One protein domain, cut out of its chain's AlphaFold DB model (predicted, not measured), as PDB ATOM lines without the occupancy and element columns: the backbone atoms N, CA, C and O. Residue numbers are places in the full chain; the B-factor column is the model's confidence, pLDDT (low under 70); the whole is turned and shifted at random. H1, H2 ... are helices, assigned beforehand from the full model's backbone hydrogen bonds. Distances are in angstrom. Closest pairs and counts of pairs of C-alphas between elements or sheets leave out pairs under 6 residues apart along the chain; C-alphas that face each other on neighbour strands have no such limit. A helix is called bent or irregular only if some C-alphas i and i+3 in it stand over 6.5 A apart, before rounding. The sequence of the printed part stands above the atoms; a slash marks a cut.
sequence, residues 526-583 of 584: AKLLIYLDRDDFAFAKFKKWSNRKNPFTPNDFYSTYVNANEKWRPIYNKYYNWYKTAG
ATOM      1  N   ALA A 526     -53.773 331.613 722.748       59.31
ATOM      2  CA  ALA A 526     -54.509 332.519 723.629       59.31
ATOM      3  C   ALA A 526     -54.595 333.970 723.105       59.31
ATOM      4  O   ALA A 526     -55.658 334.585 723.198       59.31
ATOM      5  N   LYS A 527     -53.517 334.520 722.522       65.12
ATOM      6  CA  LYS A 527     -53.536 335.847 721.879       65.12
ATOM      7  C   LYS A 527     -54.391 335.821 720.608       65.12
ATOM      8  O   LYS A 527     -55.203 336.722 720.411       65.12
ATOM      9  N   LEU A 528     -54.272 334.778 719.777       68.38
ATOM     10  CA  LEU A 528     -55.099 334.618 718.569       68.38
ATOM     11  C   LEU A 528     -56.604 334.611 718.880       68.38
ATOM     12  O   LEU A 528     -57.363 335.242 718.146       68.38
ATOM     13  N   LEU A 529     -57.022 333.969 719.978       72.38
ATOM     14  CA  LEU A 529     -58.418 333.953 720.435       72.38
ATOM     15  C   LEU A 529     -58.956 335.380 720.670       72.38
ATOM     16  O   LEU A 529     -60.042 335.715 720.208       72.38
ATOM     17  N   ILE A 530     -58.164 336.236 721.327       73.94
ATOM     18  CA  ILE A 530     -58.521 337.631 721.646       73.94
ATOM     19  C   ILE A 530     -58.582 338.496 720.377       73.94
ATOM     20  O   ILE A 530     -59.483 339.320 720.226       73.94
ATOM     21  N   TYR A 531     -57.646 338.315 719.438       69.50
ATOM     22  CA  TYR A 531     -57.652 339.079 718.185       69.50
ATOM     23  C   TYR A 531     -58.815 338.694 717.257       69.50
ATOM     24  O   TYR A 531     -59.381 339.569 716.604       69.50
ATOM     25  N   LEU A 532     -59.188 337.411 717.204       74.50
ATOM     26  CA  LEU A 532     -60.267 336.893 716.347       74.50
ATOM     27  C   LEU A 532     -61.680 337.105 716.926       74.50
ATOM     28  O   LEU A 532     -62.675 336.979 716.205       74.50
ATOM     29  N   ASP A 533     -61.784 337.498 718.196       77.31
ATOM     30  CA  ASP A 533     -63.036 337.986 718.777       77.31
ATOM     31  C   ASP A 533     -63.499 339.289 718.090       77.31
ATOM     32  O   ASP A 533     -64.687 339.475 717.833       77.31
ATOM     33  N   ARG A 534     -62.558 340.142 717.651       81.50
ATOM     34  CA  ARG A 534     -62.842 341.402 716.937       81.50
ATOM     35  C   ARG A 534     -63.188 341.148 715.465       81.50
ATOM     36  O   ARG A 534     -62.354 340.663 714.703       81.50
ATOM     37  N   ASP A 535     -64.402 341.515 715.059       75.31
ATOM     38  CA  ASP A 535     -64.969 341.276 713.718       75.31
ATOM     39  C   ASP A 535     -64.066 341.729 712.562       75.31
ATOM     40  O   ASP A 535     -63.734 340.918 711.697       75.31
ATOM     41  N   ASP A 536     -63.612 342.986 712.572       73.44
ATOM     42  CA  ASP A 536     -62.818 343.571 711.479       73.44
ATOM     43  C   ASP A 536     -61.527 342.783 711.203       73.44
ATOM     44  O   ASP A 536     -61.165 342.513 710.054       73.44
ATOM     45  N   PHE A 537     -60.844 342.369 712.274       76.94
ATOM     46  CA  PHE A 537     -59.610 341.594 712.197       76.94
ATOM     47  C   PHE A 537     -59.885 340.136 711.813       76.94
ATOM     48  O   PHE A 537     -59.164 339.563 710.993       76.94
ATOM     49  N   ALA A 538     -60.951 339.547 712.363       79.81
ATOM     50  CA  ALA A 538     -61.373 338.189 712.047       79.81
ATOM     51  C   ALA A 538     -61.671 338.029 710.554       79.81
ATOM     52  O   ALA A 538     -61.066 337.177 709.907       79.81
ATOM     53  N   PHE A 539     -62.516 338.882 709.970       82.75
ATOM     54  CA  PHE A 539     -62.890 338.769 708.558       82.75
ATOM     55  C   PHE A 539     -61.724 339.060 707.602       82.75
ATOM     56  O   PHE A 539     -61.598 338.389 706.574       82.75
ATOM     57  N   ALA A 540     -60.823 339.987 707.949       81.06
ATOM     58  CA  ALA A 540     -59.588 340.198 707.194       81.06
ATOM     59  C   ALA A 540     -58.687 338.947 707.205       81.06
ATOM     60  O   ALA A 540     -58.154 338.554 706.163       81.06
ATOM     61  N   LYS A 541     -58.555 338.283 708.362       82.25
ATOM     62  CA  LYS A 541     -57.740 337.069 708.509       82.25
ATOM     63  C   LYS A 541     -58.381 335.847 707.845       82.25
ATOM     64  O   LYS A 541     -57.684 335.125 707.139       82.25
ATOM     65  N   PHE A 542     -59.697 335.677 707.964       86.88
ATOM     66  CA  PHE A 542     -60.471 334.643 707.267       86.88
ATOM     67  C   PHE A 542     -60.300 334.752 705.745       86.88
ATOM     68  O   PHE A 542     -59.954 333.773 705.088       86.88
ATOM     69  N   LYS A 543     -60.396 335.968 705.191       83.31
ATOM     70  CA  LYS A 543     -60.129 336.224 703.769       83.31
ATOM     71  C   LYS A 543     -58.687 335.894 703.360       83.31
ATOM     72  O   LYS A 543     -58.481 335.379 702.264       83.31
ATOM     73  N   LYS A 544     -57.688 336.154 704.218       83.06
ATOM     74  CA  LYS A 544     -56.286 335.752 703.969       83.06
ATOM     75  C   LYS A 544     -56.123 334.225 703.977       83.06
ATOM     76  O   LYS A 544     -55.320 333.713 703.206       83.06
ATOM     77  N   TRP A 545     -56.860 333.509 704.825       81.75
ATOM     78  CA  TRP A 545     -56.811 332.048 704.947       81.75
ATOM     79  C   TRP A 545     -57.459 331.309 703.768       81.75
ATOM     80  O   TRP A 545     -56.865 330.360 703.255       81.75
ATOM     81  N   SER A 546     -58.621 331.757 703.286       79.00
ATOM     82  CA  SER A 546     -59.303 331.119 702.144       79.00
ATOM     83  C   SER A 546     -58.662 331.440 700.785       79.00
ATOM     84  O   SER A 546     -58.847 330.693 699.833       79.00
ATOM     85  N   ASN A 547     -57.873 332.517 700.686       78.81
ATOM     86  CA  ASN A 547     -57.187 332.925 699.451       78.81
ATOM     87  C   ASN A 547     -55.768 332.333 699.286       78.81
ATOM     88  O   ASN A 547     -54.995 332.821 698.458       78.81
ATOM     89  N   ARG A 548     -55.380 331.330 700.084       78.06
ATOM     90  CA  ARG A 548     -54.068 330.667 699.965       78.06
ATOM     91  C   ARG A 548     -54.046 329.655 698.820       78.06
ATOM     92  O   ARG A 548     -55.084 329.155 698.405       78.06
ATOM     93  N   LYS A 549     -52.833 329.314 698.362       69.44
ATOM     94  CA  LYS A 549     -52.572 328.273 697.348       69.44
ATOM     95  C   LYS A 549     -53.182 326.915 697.742       69.44
ATOM     96  O   LYS A 549     -53.667 326.204 696.872       69.44
ATOM     97  N   ASN A 550     -53.213 326.617 699.043       74.25
ATOM     98  CA  ASN A 550     -54.058 325.589 699.645       74.25
ATOM     99  C   ASN A 550     -55.048 326.279 700.617       74.25
ATOM    100  O   ASN A 550     -54.601 326.771 701.661       74.25
ATOM    101  N   PRO A 551     -56.342 326.433 700.270       79.75
ATOM    102  CA  PRO A 551     -57.313 327.152 701.098       79.75
ATOM    103  C   PRO A 551     -57.552 326.465 702.445       79.75
ATOM    104  O   PRO A 551     -57.933 325.300 702.489       79.75
ATOM    105  N   PHE A 552     -57.397 327.196 703.549       81.69
ATOM    106  CA  PHE A 552     -57.648 326.643 704.883       81.69
ATOM    107  C   PHE A 552     -59.160 326.550 705.133       81.69
ATOM    108  O   PHE A 552     -59.814 327.572 705.362       81.69
ATOM    109  N   THR A 553     -59.754 325.363 705.047       85.38
ATOM    110  CA  THR A 553     -61.214 325.199 705.114       85.38
ATOM    111  C   THR A 553     -61.732 325.285 706.558       85.38
ATOM    112  O   THR A 553     -60.968 325.155 707.519       85.38
ATOM    113  N   PRO A 554     -63.050 325.461 706.778       86.38
ATOM    114  CA  PRO A 554     -63.619 325.346 708.117       86.38
ATOM    115  C   PRO A 554     -63.371 323.973 708.760       86.38
ATOM    116  O   PRO A 554     -63.267 323.892 709.981       86.38
ATOM    117  N   ASN A 555     -63.244 322.907 707.964       84.62
ATOM    118  CA  ASN A 555     -62.982 321.563 708.474       84.62
ATOM    119  C   ASN A 555     -61.561 321.459 709.060       84.62
ATOM    120  O   ASN A 555     -61.384 320.883 710.133       84.62
ATOM    121  N   ASP A 556     -60.589 322.117 708.419       83.31
ATOM    122  CA  ASP A 556     -59.207 322.236 708.904       83.31
ATOM    123  C   ASP A 556     -59.138 323.121 710.158       83.31
ATOM    124  O   ASP A 556     -58.493 322.782 711.144       83.31
ATOM    125  N   PHE A 557     -59.903 324.219 710.198       83.19
ATOM    126  CA  PHE A 557     -60.030 325.021 711.421       83.19
ATOM    127  C   PHE A 557     -60.585 324.187 712.592       83.19
ATOM    128  O   PHE A 557     -60.124 324.314 713.731       83.19
ATOM    129  N   TYR A 558     -61.586 323.341 712.332       82.75
ATOM    130  CA  TYR A 558     -62.192 322.493 713.357       82.75
ATOM    131  C   TYR A 558     -61.212 321.430 713.868       82.75
ATOM    132  O   TYR A 558     -61.084 321.255 715.084       82.75
ATOM    133  N   SER A 559     -60.498 320.753 712.962       83.19
ATOM    134  CA  SER A 559     -59.534 319.707 713.318       83.19
ATOM    135  C   SER A 559     -58.326 320.259 714.078       83.19
ATOM    136  O   SER A 559     -57.943 319.658 715.082       83.19
ATOM    137  N   THR A 560     -57.785 321.413 713.674       79.50
ATOM    138  CA  THR A 560     -56.619 322.043 714.316       79.50
ATOM    139  C   THR A 560     -56.966 322.698 715.656       79.50
ATOM    140  O   THR A 560     -56.300 322.447 716.657       79.50
ATOM    141  N   TYR A 561     -58.011 323.533 715.714       78.31
ATOM    142  CA  TYR A 561     -58.252 324.400 716.878       78.31
ATOM    143  C   TYR A 561     -59.376 323.909 717.797       78.31
ATOM    144  O   TYR A 561     -59.237 323.957 719.022       78.31
ATOM    145  N   VAL A 562     -60.496 323.434 717.243       80.56
ATOM    146  CA  VAL A 562     -61.686 323.093 718.049       80.56
ATOM    147  C   VAL A 562     -61.526 321.752 718.761       80.56
ATOM    148  O   VAL A 562     -61.905 321.649 719.927       80.56
ATOM    149  N   ASN A 563     -60.914 320.756 718.111       78.50
ATOM    150  CA  ASN A 563     -60.571 319.483 718.755       78.50
ATOM    151  C   ASN A 563     -59.548 319.660 719.891       78.50
ATOM    152  O   ASN A 563     -59.630 318.960 720.897       78.50
ATOM    153  N   ALA A 564     -58.610 320.604 719.753       72.69
ATOM    154  CA  ALA A 564     -57.608 320.894 720.777       72.69
ATOM    155  C   ALA A 564     -58.184 321.674 721.975       72.69
ATOM    156  O   ALA A 564     -57.738 321.486 723.108       72.69
ATOM    157  N   ASN A 565     -59.158 322.570 721.755       76.38
ATOM    158  CA  ASN A 565     -59.778 323.356 722.825       76.38
ATOM    159  C   ASN A 565     -61.168 323.893 722.428       76.38
ATOM    160  O   ASN A 565     -61.302 324.741 721.544       76.38
ATOM    161  N   GLU A 566     -62.213 323.494 723.162       79.31
ATOM    162  CA  GLU A 566     -63.601 323.890 722.868       79.31
ATOM    163  C   GLU A 566     -63.860 325.407 722.899       79.31
ATOM    164  O   GLU A 566     -64.835 325.877 722.305       79.31
ATOM    165  N   LYS A 567     -62.982 326.204 723.527       81.69
ATOM    166  CA  LYS A 567     -63.070 327.676 723.519       81.69
ATOM    167  C   LYS A 567     -63.010 328.281 722.112       81.69
ATOM    168  O   LYS A 567     -63.439 329.417 721.938       81.69
ATOM    169  N   TRP A 568     -62.546 327.535 721.109       83.94
ATOM    170  CA  TRP A 568     -62.545 327.958 719.705       83.94
ATOM    171  C   TRP A 568     -63.903 327.836 718.998       83.94
ATOM    172  O   TRP A 568     -64.069 328.431 717.932       83.94
ATOM    173  N   ARG A 569     -64.898 327.135 719.571       83.38
ATOM    174  CA  ARG A 569     -66.229 326.944 718.949       83.38
ATOM    175  C   ARG A 569     -66.911 328.249 718.477       83.38
ATOM    176  O   ARG A 569     -67.453 328.230 717.372       83.38
ATOM    177  N   PRO A 570     -66.892 329.382 719.216       85.06
ATOM    178  CA  PRO A 570     -67.512 330.630 718.752       85.06
ATOM    179  C   PRO A 570     -66.840 331.199 717.495       85.06
ATOM    180  O   PRO A 570     -67.525 331.602 716.558       85.06
ATOM    181  N   ILE A 571     -65.503 331.170 717.444       85.44
ATOM    182  CA  ILE A 571     -64.710 331.660 716.307       85.44
ATOM    183  C   ILE A 571     -64.837 330.708 715.113       85.44
ATOM    184  O   ILE A 571     -64.989 331.175 713.988       85.44
ATOM    185  N   TYR A 572     -64.881 329.393 715.346       87.50
ATOM    186  CA  TYR A 572     -65.205 328.411 714.309       87.50
ATOM    187  C   TYR A 572     -66.578 328.685 713.682       87.50
ATOM    188  O   TYR A 572     -66.678 328.777 712.464       87.50
ATOM    189  N   ASN A 573     -67.625 328.895 714.488       87.38
ATOM    190  CA  ASN A 573     -68.960 329.212 713.972       87.38
ATOM    191  C   ASN A 573     -68.963 330.523 713.162       87.38
ATOM    192  O   ASN A 573     -69.627 330.616 712.130       87.38
ATOM    193  N   LYS A 574     -68.194 331.528 713.606       87.38
ATOM    194  CA  LYS A 574     -67.989 332.806 712.906       87.38
ATOM    195  C   LYS A 574     -67.288 332.602 711.555       87.38
ATOM    196  O   LYS A 574     -67.752 333.150 710.557       87.38
ATOM    197  N   TYR A 575     -66.238 331.776 711.507       88.81
ATOM    198  CA  TYR A 575     -65.527 331.440 710.270       88.81
ATOM    199  C   TYR A 575     -66.392 330.612 709.318       88.81
ATOM    200  O   TYR A 575     -66.529 330.979 708.158       88.81
ATOM    201  N   TYR A 576     -67.045 329.557 709.808       88.25
ATOM    202  CA  TYR A 576     -67.935 328.690 709.033       88.25
ATOM    203  C   TYR A 576     -69.089 329.471 708.386       88.25
ATOM    204  O   TYR A 576     -69.354 329.320 707.193       88.25
ATOM    205  N   ASN A 577     -69.743 330.356 709.149       87.06
ATOM    206  CA  ASN A 577     -70.796 331.218 708.616       87.06
ATOM    207  C   ASN A 577     -70.247 332.203 707.577       87.06
ATOM    208  O   ASN A 577     -70.836 332.325 706.504       87.06
ATOM    209  N   TRP A 578     -69.112 332.857 707.856       89.69
ATOM    210  CA  TRP A 578     -68.466 333.770 706.909       89.69
ATOM    211  C   TRP A 578     -68.091 333.060 705.599       89.69
ATOM    212  O   TRP A 578     -68.478 333.523 704.528       89.69
ATOM    213  N   TYR A 579     -67.433 331.903 705.688       87.06
ATOM    214  CA  TYR A 579     -66.976 331.083 704.563       87.06
ATOM    215  C   TYR A 579     -68.159 330.689 703.665       87.06
ATOM    216  O   TYR A 579     -68.153 330.953 702.461       87.06
ATOM    217  N   LYS A 580     -69.253 330.214 704.278       84.94
ATOM    218  CA  LYS A 580     -70.510 329.898 703.586       84.94
ATOM    219  C   LYS A 580     -71.178 331.119 702.939       84.94
ATOM    220  O   LYS A 580     -71.758 330.987 701.866       84.94
ATOM    221  N   THR A 581     -71.126 332.301 703.562       83.56
ATOM    222  CA  THR A 581     -71.659 333.539 702.952       83.56
ATOM    223  C   THR A 581     -70.764 334.120 701.859       83.56
ATOM    224  O   THR A 581     -71.263 334.834 700.993       83.56
ATOM    225  N   ALA A 582     -69.464 333.820 701.885       79.06
ATOM    226  CA  ALA A 582     -68.489 334.286 700.907       79.06
ATOM    227  C   ALA A 582     -68.445 333.421 699.630       79.06
ATOM    228  O   ALA A 582     -67.897 333.869 698.626       79.06
ATOM    229  N   GLY A 583     -69.074 332.237 699.642       69.94
ATOM    230  CA  GLY A 583     -69.264 331.389 698.460       69.94
ATOM    231  C   GLY A 583     -68.127 330.404 698.170       69.94
ATOM    232  O   GLY A 583     -67.952 330.039 697.008       69.94
TER     233      GLY A 583
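What this domain is: This is residues 526 to 583 of the 584 residues of an uncharacterized protein of Phytophthora kernoviae (UniProt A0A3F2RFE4). The longest helix, H4, runs through a small all-helix body: H3 folds back beside it as a hairpin, and H1 and H2, joined in an L-shaped corner, pack on H4 away from H3. The 58 printed residues include four named helices, H1 H2 H3 H4 along the chain, and no named strand. The whole is compact, with a radius of gyration of the C-alphas of 10.7 A, and rounded, spanning 26 by 23 by 19 A.

Where its parts are: H4, residues 566 to 582, measures 24.8 A and ends at C-alpha 582 (-68.489, 334.286, 700.907). It is irregular: C-alphas 567 and 570 are 7.2 A apart. H3 is residues 554 to 562, 10.4 A; it is neither bent nor irregular, but only just, with C-alphas 559 and 562 6.2 A apart. H2, residues 535 to 546, measures 16.4 A. H1, residues 526 to 533, measures 11.2 A and begins at C-alpha 526 (-54.509, 332.519, 723.629).

How they stand to each other: H4 is the hub, touching three helices. H3 and H4 form a helical hairpin at a shallow tilt of 14 degrees, opposite ways; their closest C-alphas, Val 562 and Trp 568, are 5.2 A apart. H2 touches H4 with residues 539 to 542 alone, closest C-alphas Phe 542 and Tyr 575 at 6.7 A, about perpendicular at 71 degrees, only just past steep. H1 touches H4 at a steep tilt of 39 degrees, the same way, closest C-alphas Leu 532 and Ile 571 at 6.9 A. H1 and H2 only just touch, only at the corner, with 3 pairs of C-alphas within 8 A, closest Leu 532 and Ala 538 at 4.6 A. H3 is apart from H1 and H2. Every O i to N i+4 pair is within hydrogen-bond range in H2 and H3, against 3 of 4 in H1 and 11 of 13 in H4.

The domain as a whole: The C-alphas farthest apart, Ala 526 and Gly 583, are 29.2 A apart. The printed part has no cut and no long link. Mean pLDDT of the printed part is 80.1; residues 526 to 528, 531, 549 and 583 are under 70.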